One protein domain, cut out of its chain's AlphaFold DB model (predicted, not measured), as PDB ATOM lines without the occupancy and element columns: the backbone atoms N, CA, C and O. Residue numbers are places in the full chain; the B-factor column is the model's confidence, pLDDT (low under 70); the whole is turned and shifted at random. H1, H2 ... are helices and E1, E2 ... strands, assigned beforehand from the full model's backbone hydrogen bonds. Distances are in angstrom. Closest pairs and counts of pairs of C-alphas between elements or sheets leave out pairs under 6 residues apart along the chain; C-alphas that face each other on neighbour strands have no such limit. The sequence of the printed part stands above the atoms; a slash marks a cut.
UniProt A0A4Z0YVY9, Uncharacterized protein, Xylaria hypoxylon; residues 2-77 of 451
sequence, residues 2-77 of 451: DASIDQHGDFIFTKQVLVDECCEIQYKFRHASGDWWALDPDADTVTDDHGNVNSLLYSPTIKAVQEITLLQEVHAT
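This is residues 2 to 77 of the 451 residues of an uncharacterized protein of Xylaria hypoxylon (UniProt A0A4Z0YVY9). A small, twisted three-stranded wall, E3, E5 and E4, has three parts reaching away from it in different directions: the hairpin E1 and E2, a loop whose residues 31 to 36 stick out, and the helix H1, an arm whose residues 64 to 77 stick out. The loop and the arm make the long axis, and the hairpin lies off to one side of it. The printed part has 76 residues with five named strands and then one named helix, in the order E1 E2 E3 E4 E5 H1; the class is mixed, helices and strands. The larger sheet runs E3, E5, E4 and the smaller E1, E2, both antiparallel. The whole is only just loose, close to extended, with a radius of gyration of the C-alphas of 16.9 A, and is flat, spanning 52 by 39 by 21 A.

E1, residues 2 to 5, and E2, residues 11 to 14, form an antiparallel hairpin at 153 degrees between directions; N 4 and O 12 are within hydrogen-bond range at 2.9 A, as are N 14 and O 2 at 2.8 A. E2 is apart from E3, residues 24 to 27. E3 is antiparallel to E5, residues 53 to 58, at 137 degrees, with N 25 and O 57 at 2.8 A. E4, residues 44 to 47, forms a hairpin with E5, antiparallel at 131 degrees, with N 54 and O 46 at 2.8 A. E5 is the inner strand; E3 and E4 are edge strands, and their closest C-alphas, those of Gln 26 and Val 46, are 7.7 A apart. The sheet is only just strongly twisted, its C-alphas lying up to 4.0 A off the best plane. H1, residues 62 to 77, is not on this sheet, with 0 pairs of C-alphas within 10 A. In H1 every O i to N i+4 pair is within hydrogen-bond range.

E1 begins at C-alpha 2, (-39.536, 27.507, -16.811), and is 10.6 A long; E2 is 9.9 A long. E3 is 10.0 A long and E4 10.7 A. E5 is the longest strand, 16.2 A, beginning at C-alpha 53, (-29.557, 23.008, 6.487). H1 is 23.1 A long and ends at C-alpha 77, (-71.609, 37.481, -1.440).

The two C-alphas farthest apart are those of Gly 34 and Thr 77, 52.7 A. The printed part has no cut. The link from E3 to E4, residues 28 to 43, is long; in it residues 29 to 30 pair with 37 to 38, antiparallel. The mean pLDDT of the printed part is 87.5, and residues 64 to 77 are under 70.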
ATOM      1  N   ASP A   2     -38.884  26.383 -16.135       95.56
ATOM      2  CA  ASP A   2     -39.536  27.507 -16.811       95.56
ATOM      3  C   ASP A   2     -38.828  28.800 -16.400       95.56
ATOM      4  O   ASP A   2     -38.514  28.985 -15.224       95.56
ATOM      5  N   ALA A   3     -38.560  29.692 -17.351       96.00
ATOM      6  CA  ALA A   3     -37.900  30.970 -17.099       96.00
ATOM      7  C   ALA A   3     -38.749  32.122 -17.641       96.00
ATOM      8  O   ALA A   3     -39.282  32.062 -18.750       96.00
ATOM      9  N   SER A   4     -38.864  33.182 -16.851       97.38
ATOM     10  CA  SER A   4     -39.635  34.383 -17.164       97.38
ATOM     11  C   SER A   4     -38.895  35.630 -16.682       97.38
ATOM     12  O   SER A   4     -37.957  35.531 -15.892       97.38
ATOM     13  N   ILE A   5     -39.286  36.803 -17.181       98.00
ATOM     14  CA  ILE A   5     -38.737  38.095 -16.754       98.00
ATOM     15  C   ILE A   5     -39.886  38.912 -16.168       98.00
ATOM     16  O   ILE A   5     -40.972  38.958 -16.752       98.00
ATOM     17  N   ASP A   6     -39.652  39.518 -15.010       96.88
ATOM     18  CA  ASP A   6     -40.654  40.277 -14.271       96.88
ATOM     19  C   ASP A   6     -40.833  41.725 -14.808       96.88
ATOM     20  O   ASP A   6     -40.283  42.122 -15.837       96.88
ATOM     21  N   GLN A   7     -41.628  42.541 -14.108       97.69
ATOM     22  CA  GLN A   7     -41.848  43.954 -14.445       97.69
ATOM     23  C   GLN A   7     -40.640  44.877 -14.168       97.69
ATOM     24  O   GLN A   7     -40.623  46.016 -14.644       97.69
ATOM     25  N   HIS A   8     -39.661  44.430 -13.377       97.44
ATOM     26  CA  HIS A   8     -38.439  45.158 -13.031       97.44
ATOM     27  C   HIS A   8     -37.247  44.784 -13.929       97.44
ATOM     28  O   HIS A   8     -36.343  45.603 -14.107       97.44
ATOM     29  N   GLY A   9     -37.302  43.614 -14.572       97.38
ATOM     30  CA  GLY A   9     -36.263  43.069 -15.446       97.38
ATOM     31  C   GLY A   9     -35.488  41.902 -14.828       97.38
ATOM     32  O   GLY A   9     -34.499  41.466 -15.419       97.38
ATOM     33  N   ASP A  10     -35.923  41.407 -13.671       96.31
ATOM     34  CA  ASP A  10     -35.313  40.294 -12.955       96.31
ATOM     35  C   ASP A  10     -35.846  38.947 -13.476       96.31
ATOM     36  O   ASP A  10     -36.998  38.826 -13.906       96.31
ATOM     37  N   PHE A  11     -34.995  37.918 -13.464       94.69
ATOM     38  CA  PHE A  11     -35.343  36.582 -13.956       94.69
ATOM     39  C   PHE A  11     -36.029  35.752 -12.866       94.69
ATOM     40  O   PHE A  11     -35.431  35.460 -11.831       94.69
ATOM     41  N   ILE A  12     -37.263  35.321 -13.130       95.75
ATOM     42  CA  ILE A  12     -38.023  34.401 -12.280       95.75
ATOM     43  C   ILE A  12     -37.980  33.008 -12.912       95.75
ATOM     44  O   ILE A  12     -38.464  32.810 -14.034       95.75
ATOM     45  N   PHE A  13     -37.425  32.048 -12.173       95.25
ATOM     46  CA  PHE A  13     -37.343  30.641 -12.556       95.25
ATOM     47  C   PHE A  13     -38.355  29.812 -11.762       95.25
ATOM     48  O   PHE A  13     -38.405  29.897 -10.536       95.25
ATOM     49  N   THR A  14     -39.123  28.972 -12.452       95.44
ATOM     50  CA  THR A  14     -40.212  28.179 -11.871       95.44
ATOM     51  C   THR A  14     -40.075  26.710 -12.273       95.44
ATOM     52  O   THR A  14     -39.714  26.386 -13.405       95.44
ATOM     53  N   LYS A  15     -40.402  25.792 -11.357       95.06
ATOM     54  CA  LYS A  15     -40.624  24.371 -11.659       95.06
ATOM     55  C   LYS A  15     -41.891  23.926 -10.946       95.06
ATOM     56  O   LYS A  15     -42.000  24.092  -9.735       95.06
ATOM     57  N   GLN A  16     -42.838  23.361 -11.685       94.69
ATOM     58  CA  GLN A  16     -43.978  22.682 -11.076       94.69
ATOM     59  C   GLN A  16     -43.549  21.266 -10.682       94.69
ATOM     60  O   GLN A  16     -42.873  20.580 -11.450       94.69
ATOM     61  N   VAL A  17     -43.923  20.844  -9.476       92.88
ATOM     62  CA  VAL A  17     -43.623  19.518  -8.925       92.88
ATOM     63  C   VAL A  17     -44.913  18.959  -8.340       92.88
ATOM     64  O   VAL A  17     -45.589  19.639  -7.572       92.88
ATOM     65  N   LEU A  18     -45.256  17.725  -8.709       93.94
ATOM     66  CA  LEU A  18     -46.359  16.991  -8.096       93.94
ATOM     67  C   LEU A  18     -45.864  16.363  -6.789       93.94
ATOM     68  O   LEU A  18     -44.844  15.675  -6.785       93.94
ATOM     69  N   VAL A  19     -46.578  16.610  -5.691       93.88
ATOM     70  CA  VAL A  19     -46.276  16.065  -4.361       93.88
ATOM     71  C   VAL A  19     -47.583  15.675  -3.677       93.88
ATOM     72  O   VAL A  19     -48.590  16.368  -3.833       93.88
ATOM     73  N   ASP A  20     -47.557  14.590  -2.908       93.38
ATOM     74  CA  ASP A  20     -48.691  14.135  -2.102       93.38
ATOM     75  C   ASP A  20     -49.164  15.195  -1.089       93.38
ATOM     76  O   ASP A  20     -48.406  16.055  -0.620       93.38
ATOM     77  N   GLU A  21     -50.440  15.121  -0.707       92.25
ATOM     78  CA  GLU A  21     -51.019  15.976   0.331       92.25
ATOM     79  C   GLU A  21     -50.316  15.803   1.685       92.25
ATOM     80  O   GLU A  21     -50.004  14.689   2.104       92.25
ATOM     81  N   CYS A  22     -50.189  16.894   2.447       90.31
ATOM     82  CA  CYS A  22     -49.644  16.894   3.814       90.31
ATOM     83  C   CYS A  22     -48.167  16.471   3.927       90.31
ATOM     84  O   CYS A  22     -47.663  16.343   5.045       90.31
ATOM     85  N   CYS A  23     -47.472  16.245   2.810       95.19
ATOM     86  CA  CYS A  23     -46.040  15.989   2.810       95.19
ATOM     87  C   CYS A  23     -45.230  17.225   3.217       95.19
ATOM     88  O   CYS A  23     -45.499  18.352   2.805       95.19
ATOM     89  N   GLU A  24     -44.198  16.963   4.007       95.88
ATOM     90  CA  GLU A  24     -43.129  17.888   4.357       95.88
ATOM     91  C   GLU A  24     -41.990  17.679   3.348       95.88
ATOM     92  O   GLU A  24     -41.542  16.547   3.141       95.88
ATOM     93  N   ILE A  25     -41.586  18.747   2.659       96.81
ATOM     94  CA  ILE A  25     -40.654  18.715   1.528       96.81
ATOM     95  C   ILE A  25     -39.398  19.487   1.920       96.81
ATOM     96  O   ILE A  25     -39.473  20.687   2.185       96.81
ATOM     97  N   GLN A  26     -38.243  18.823   1.902       97.62
ATOM     98  CA  GLN A  26     -36.953  19.499   2.038       97.62
ATOM     99  C   GLN A  26     -36.353  19.766   0.656       97.62
ATOM    100  O   GLN A  26     -36.226  18.844  -0.157       97.62
ATOM    101  N   TYR A  27     -35.976  21.020   0.398       97.19
ATOM    102  CA  TYR A  27     -35.443  21.474  -0.887       97.19
ATOM    103  C   TYR A  27     -34.253  22.430  -0.734       97.19
ATOM    104  O   TYR A  27     -34.017  23.024   0.320       97.19
ATOM    105  N   LYS A  28     -33.488  22.561  -1.820       97.44
ATOM    106  CA  LYS A  28     -32.410  23.541  -2.010       97.44
ATOM    107  C   LYS A  28     -32.359  23.919  -3.485       97.44
ATOM    108  O   LYS A  28     -32.683  23.093  -4.339       97.44
ATOM    109  N   PHE A  29     -31.872  25.114  -3.795       96.25
ATOM    110  CA  PHE A  29     -31.562  25.496  -5.172       96.25
ATOM    111  C   PHE A  29     -30.075  25.258  -5.454       96.25
ATOM    112  O   PHE A  29     -29.235  25.620  -4.634       96.25
ATOM    113  N   ARG A  30     -29.730  24.679  -6.610       94.50
ATOM    114  CA  ARG A  30     -28.355  24.693  -7.136       94.50
ATOM    115  C   ARG A  30     -28.244  25.851  -8.120       94.50
ATOM    116  O   ARG A  30     -29.123  26.006  -8.962       94.50
ATOM    117  N   HIS A  31     -27.211  26.680  -8.001       90.56
ATOM    118  CA  HIS A  31     -27.049  27.852  -8.860       90.56
ATOM    119  C   HIS A  31     -25.975  27.610  -9.929       90.56
ATOM    120  O   HIS A  31     -24.776  27.699  -9.647       90.56
ATOM    121  N   ALA A  32     -26.433  27.343 -11.159       87.62
ATOM    122  CA  ALA A  32     -25.632  26.899 -12.301       87.62
ATOM    123  C   ALA A  32     -24.879  25.571 -12.049       87.62
ATOM    124  O   ALA A  32     -25.117  24.863 -11.072       87.62
ATOM    125  N   SER A  33     -23.948  25.225 -12.943       85.31
ATOM    126  CA  SER A  33     -23.198  23.958 -12.952       85.31
ATOM    127  C   SER A  33     -22.159  23.784 -11.829       85.31
ATOM    128  O   SER A  33     -21.446  22.782 -11.813       85.31
ATOM    129  N   GLY A  34     -22.052  24.733 -10.893       86.44
ATOM    130  CA  GLY A  34     -21.153  24.649  -9.738       86.44
ATOM    131  C   GLY A  34     -21.794  23.983  -8.517       86.44
ATOM    132  O   GLY A  34     -23.005  23.780  -8.445       86.44
ATOM    133  N   ASP A  35     -20.996  23.703  -7.488       88.62
ATOM    134  CA  ASP A  35     -21.469  23.100  -6.226       88.62
ATOM    135  C   ASP A  35     -22.058  24.131  -5.245       88.62
ATOM    136  O   ASP A  35     -21.988  23.994  -4.023       88.62
ATOM    137  N   TRP A  36     -22.636  25.204  -5.789       92.69
ATOM    138  CA  TRP A  36     -23.216  26.304  -5.030       92.69
ATOM    139  C   TRP A  36     -24.694  26.045  -4.762       92.69
ATOM    140  O   TRP A  36     -25.554  26.241  -5.623       92.69
ATOM    141  N   TRP A  37     -24.972  25.618  -3.533       95.62
ATOM    142  CA  TRP A  37     -26.319  25.418  -3.018       95.62
ATOM    143  C   TRP A  37     -26.805  26.664  -2.277       95.62
ATOM    144  O   TRP A  37     -26.163  27.121  -1.330       95.62
ATOM    145  N   ALA A  38     -27.954  27.185  -2.691       96.31
ATOM    146  CA  ALA A  38     -28.662  28.277  -2.044       96.31
ATOM    147  C   ALA A  38     -29.897  27.760  -1.293       96.31
ATOM    148  O   ALA A  38     -30.531  26.775  -1.689       96.31
ATOM    149  N   LEU A  39     -30.231  28.458  -0.210       97.69
ATOM    150  CA  LEU A  39     -31.501  28.320   0.494       97.69
ATOM    151  C   LEU A  39     -32.462  29.406   0.022       97.69
ATOM    152  O   LEU A  39     -32.044  30.499  -0.358       97.69
ATOM    153  N   ASP A  40     -33.746  29.086   0.084       96.94
ATOM    154  CA  ASP A  40     -34.825  30.059  -0.003       96.94
ATOM    155  C   ASP A  40     -34.779  30.974   1.241       96.94
ATOM    156  O   ASP A  40     -34.769  30.444   2.357       96.94
ATOM    157  N   PRO A  41     -34.679  32.310   1.092       96.38
ATOM    158  CA  PRO A  41     -34.553  33.231   2.222       96.38
ATOM    159  C   PRO A  41     -35.882  33.520   2.934       96.38
ATOM    160  O   PRO A  41     -35.846  34.011   4.062       96.38
ATOM    161  N   ASP A  42     -37.022  33.248   2.289       96.88
ATOM    162  CA  ASP A  42     -38.362  33.561   2.801       96.88
ATOM    163  C   ASP A  42     -39.097  32.316   3.346       96.88
ATOM    164  O   ASP A  42     -40.167  32.439   3.948       96.88
ATOM    165  N   ALA A  43     -38.525  31.119   3.168       97.00
ATOM    166  CA  ALA A  43     -39.051  29.858   3.691       97.00
ATOM    167  C   ALA A  43     -38.481  29.486   5.074       97.00
ATOM    168  O   ALA A  43     -37.369  29.870   5.447       97.00
ATOM    169  N   ASP A  44     -39.217  28.647   5.809       98.00
ATOM    170  CA  ASP A  44     -38.683  27.959   6.987       98.00
ATOM    171  C   ASP A  44     -37.481  27.075   6.603       98.00
ATOM    172  O   ASP A  44     -37.353  26.611   5.466       98.00
ATOM    173  N   THR A  45     -36.595  26.798   7.562       97.94
ATOM    174  CA  THR A  45     -35.435  25.917   7.354       97.94
ATOM    175  C   THR A  45     -35.365  24.810   8.399       97.94
ATOM    176  O   THR A  45     -35.746  24.982   9.557       97.94
ATOM    177  N   VAL A  46     -34.855  23.654   7.980       98.25
ATOM    178  CA  VAL A  46     -34.653  22.464   8.814       98.25
ATOM    179  C   VAL A  46     -33.235  21.939   8.616       98.25
ATOM    180  O   VAL A  46     -32.641  22.128   7.558       98.25
ATOM    181  N   THR A  47     -32.665  21.305   9.638       98.06
ATOM    182  CA  THR A  47     -31.374  20.607   9.529       98.06
ATOM    183  C   THR A  47     -31.627  19.105   9.481       98.06
ATOM    184  O   THR A  47     -32.364  18.598  10.325       98.06
ATOM    185  N   ASP A  48     -31.053  18.408   8.501       96.81
ATOM    186  CA  ASP A  48     -31.171  16.951   8.376       96.81
ATOM    187  C   ASP A  48     -30.246  16.186   9.348       96.81
ATOM    188  O   ASP A  48     -29.388  16.768  10.018       96.81
ATOM    189  N   ASP A  49     -30.395  14.858   9.405       96.88
ATOM    190  CA  ASP A  49     -29.583  13.971  10.257       96.88
ATOM    191  C   ASP A  49     -28.072  13.981   9.912       96.88
ATOM    192  O   ASP A  49     -27.257  13.478  10.687       96.88
ATOM    193  N   HIS A  50     -27.679  14.559   8.770       95.06
ATOM    194  CA  HIS A  50     -26.287  14.720   8.338       95.06
ATOM    195  C   HIS A  50     -25.722  16.119   8.649       95.06
ATOM    196  O   HIS A  50     -24.537  16.364   8.419       95.06
ATOM    197  N   GLY A  51     -26.537  17.037   9.181       97.06
ATOM    198  CA  GLY A  51     -26.152  18.417   9.480       97.06
ATOM    199  C   GLY A  51     -26.343  19.406   8.322       97.06
ATOM    200  O   GLY A  51     -25.909  20.553   8.435       97.06
ATOM    201  N   ASN A  52     -26.987  19.012   7.220       96.88
ATOM    202  CA  ASN A  52     -27.305  19.928   6.126       96.88
ATOM    203  C   ASN A  52     -28.529  20.774   6.481       96.88
ATOM    204  O   ASN A  52     -29.609  20.235   6.715       96.88
ATOM    205  N   VAL A  53     -28.398  22.102   6.441       97.75
ATOM    206  CA  VAL A  53     -29.557  23.008   6.487       97.75
ATOM    207  C   VAL A  53     -30.228  23.031   5.115       97.75
ATOM    208  O   VAL A  53     -29.544  23.282   4.124       97.75
ATOM    209  N   ASN A  54     -31.537  22.793   5.062       98.25
ATOM    210  CA  ASN A  54     -32.387  22.740   3.870       98.25
ATOM    211  C   ASN A  54     -33.599  23.679   4.056       98.25
ATOM    212  O   ASN A  54     -34.015  23.922   5.191       98.25
ATOM    213  N   SER A  55     -34.178  24.189   2.967       98.19
ATOM    214  CA  SER A  55     -35.441  24.946   3.010       98.19
ATOM    215  C   SER A  55     -36.627  23.984   3.090       98.19
ATOM    216  O   SER A  55     -36.550  22.853   2.599       98.19
ATOM    217  N   LEU A  56     -37.709  24.417   3.735       97.50
ATOM    218  CA  LEU A  56     -38.837  23.575   4.120       97.50
ATOM    219  C   LEU A  56     -40.149  24.081   3.515       97.50
ATOM    220  O   LEU A  56     -40.527  25.235   3.703       97.50
ATOM    221  N   LEU A  57     -40.864  23.199   2.816       96.81
ATOM    222  CA  LEU A  57     -42.170  23.484   2.224       96.81
ATOM    223  C   LEU A  57     -43.199  22.443   2.680       96.81
ATOM    224  O   LEU A  57     -42.967  21.238   2.587       96.81
ATOM    225  N   TYR A  58     -44.359  22.907   3.143       95.19
ATOM    226  CA  TYR A  58     -45.470  22.049   3.552       95.19
ATOM    227  C   TYR A  58     -46.530  21.968   2.449       95.19
ATOM    228  O   TYR A  58     -47.125  22.978   2.074       95.19
ATOM    229  N   SER A  59     -46.805  20.758   1.962       93.12
ATOM    230  CA  SER A  59     -47.896  20.487   1.020       93.12
ATOM    231  C   SER A  59     -49.258  20.717   1.701       93.12
ATOM    232  O   SER A  59     -49.554  20.056   2.707       93.12
ATOM    233  N   PRO A  60     -50.105  21.644   1.212       87.06
ATOM    234  CA  PRO A  60     -51.346  22.007   1.887       87.06
ATOM    235  C   PRO A  60     -52.368  20.867   1.842       87.06
ATOM    236  O   PRO A  60     -52.737  20.367   0.783       87.06
ATOM    237  N   THR A  61     -52.889  20.490   3.009       82.75
ATOM    238  CA  THR A  61     -53.985  19.522   3.143       82.75
ATOM    239  C   THR A  61     -55.244  20.022   2.423       82.75
ATOM    240  O   THR A  61     -55.725  21.112   2.746       82.75
ATOM    241  N   ILE A  62     -55.872  19.220   1.549       70.69
ATOM    242  CA  ILE A  62     -57.068  19.648   0.788       70.69
ATOM    243  C   ILE A  62     -58.213  20.117   1.703       70.69
ATOM    244  O   ILE A  62     -58.955  21.037   1.355       70.69
ATOM    245  N   LYS A  63     -58.324  19.557   2.914       70.00
ATOM    246  CA  LYS A  63     -59.317  19.968   3.924       70.00
ATOM    247  C   LYS A  63     -59.217  21.453   4.302       70.00
ATOM    248  O   LYS A  63     -60.249  22.098   4.443       70.00
ATOM    249  N   ALA A  64     -58.004  22.000   4.412       59.41
ATOM    250  CA  ALA A  64     -57.803  23.422   4.696       59.41
ATOM    251  C   ALA A  64     -58.151  24.295   3.476       59.41
ATOM    252  O   ALA A  64     -58.769  25.348   3.618       59.41
ATOM    253  N   VAL A  65     -57.822  23.833   2.264       57.91
ATOM    254  CA  VAL A  65     -58.117  24.552   1.009       57.91
ATOM    255  C   VAL A  65     -59.629  24.689   0.781       57.91
ATOM    256  O   VAL A  65     -60.094  25.754   0.373       57.91
ATOM    257  N   GLN A  66     -60.413  23.654   1.098       59.94
ATOM    258  CA  GLN A  66     -61.879  23.710   1.018       59.94
ATOM    259  C   GLN A  66     -62.478  24.736   1.996       59.94
ATOM    260  O   GLN A  66     -63.374  25.491   1.615       59.94
ATOM    261  N   GLU A  67     -61.964  24.816   3.227       59.34
ATOM    262  CA  GLU A  67     -62.440  25.767   4.242       59.34
ATOM    263  C   GLU A  67     -62.073  27.224   3.896       59.34
ATOM    264  O   GLU A  67     -62.920  28.114   3.988       59.34
ATOM    265  N   ILE A  68     -60.857  27.465   3.390       58.69
ATOM    266  CA  ILE A  68     -60.419  28.784   2.898       58.69
ATOM    267  C   ILE A  68     -61.282  29.240   1.710       58.69
ATOM    268  O   ILE A  68     -61.731  30.388   1.678       58.69
ATOM    269  N   THR A  69     -61.566  28.337   0.766       61.62
ATOM    270  CA  THR A  69     -62.389  28.641  -0.418       61.62
ATOM    271  C   THR A  69     -63.817  29.036  -0.016       61.62
ATOM    272  O   THR A  69     -64.325  30.056  -0.481       61.62
ATOM    273  N   LEU A  70     -64.436  28.291   0.912       60.53
ATOM    274  CA  LEU A  70     -65.768  28.604   1.445       60.53
ATOM    275  C   LEU A  70     -65.821  29.971   2.143       60.53
ATOM    276  O   LEU A  70     -66.748  30.747   1.909       60.53
ATOM    277  N   LEU A  71     -64.828  30.300   2.977       58.75
ATOM    278  CA  LEU A  71     -64.782  31.597   3.660       58.75
ATOM    279  C   LEU A  71     -64.631  32.766   2.673       58.75
ATOM    280  O   LEU A  71     -65.260  33.814   2.855       58.75
ATOM    281  N   GLN A  72     -63.855  32.591   1.601       59.81
ATOM    282  CA  GLN A  72     -63.669  33.628   0.587       59.81
ATOM    283  C   GLN A  72     -64.937  33.857  -0.264       59.81
ATOM    284  O   GLN A  72     -65.246  35.002  -0.604       59.81
ATOM    285  N   GLU A  73     -65.730  32.813  -0.532       57.56
ATOM    286  CA  GLU A  73     -67.026  32.923  -1.224       57.56
ATOM    287  C   GLU A  73     -68.109  33.613  -0.362       57.56
ATOM    288  O   GLU A  73     -68.875  34.451  -0.856       57.56
ATOM    289  N   VAL A  74     -68.130  33.357   0.952       57.75
ATOM    290  CA  VAL A  74     -69.029  34.049   1.898       57.75
ATOM    291  C   VAL A  74     -68.748  35.559   1.937       57.75
ATOM    292  O   VAL A  74     -69.680  36.365   1.896       57.75
ATOM    293  N   HIS A  75     -67.479  35.974   1.935       53.62
ATOM    294  CA  HIS A  75     -67.139  37.401   1.884       53.62
ATOM    295  C   HIS A  75     -67.472  38.065   0.536       53.62
ATOM    296  O   HIS A  75     -67.847  39.239   0.517       53.62
ATOM    297  N   ALA A  76     -67.409  37.332  -0.580       53.56
ATOM    298  CA  ALA A  76     -67.782  37.854  -1.897       53.56
ATOM    299  C   ALA A  76     -69.295  38.130  -2.036       53.56
ATOM    300  O   ALA A  76     -69.697  39.057  -2.743       53.56
ATOM    301  N   THR A  77     -70.142  37.355  -1.352       53.84
ATOM    302  CA  THR A  77     -71.609  37.481  -1.440       53.84
ATOM    303  C   THR A  77     -72.194  38.536  -0.494       53.84
ATOM    304  O   THR A  77     -73.168  39.201  -0.851       53.84
TER     305      THR A  77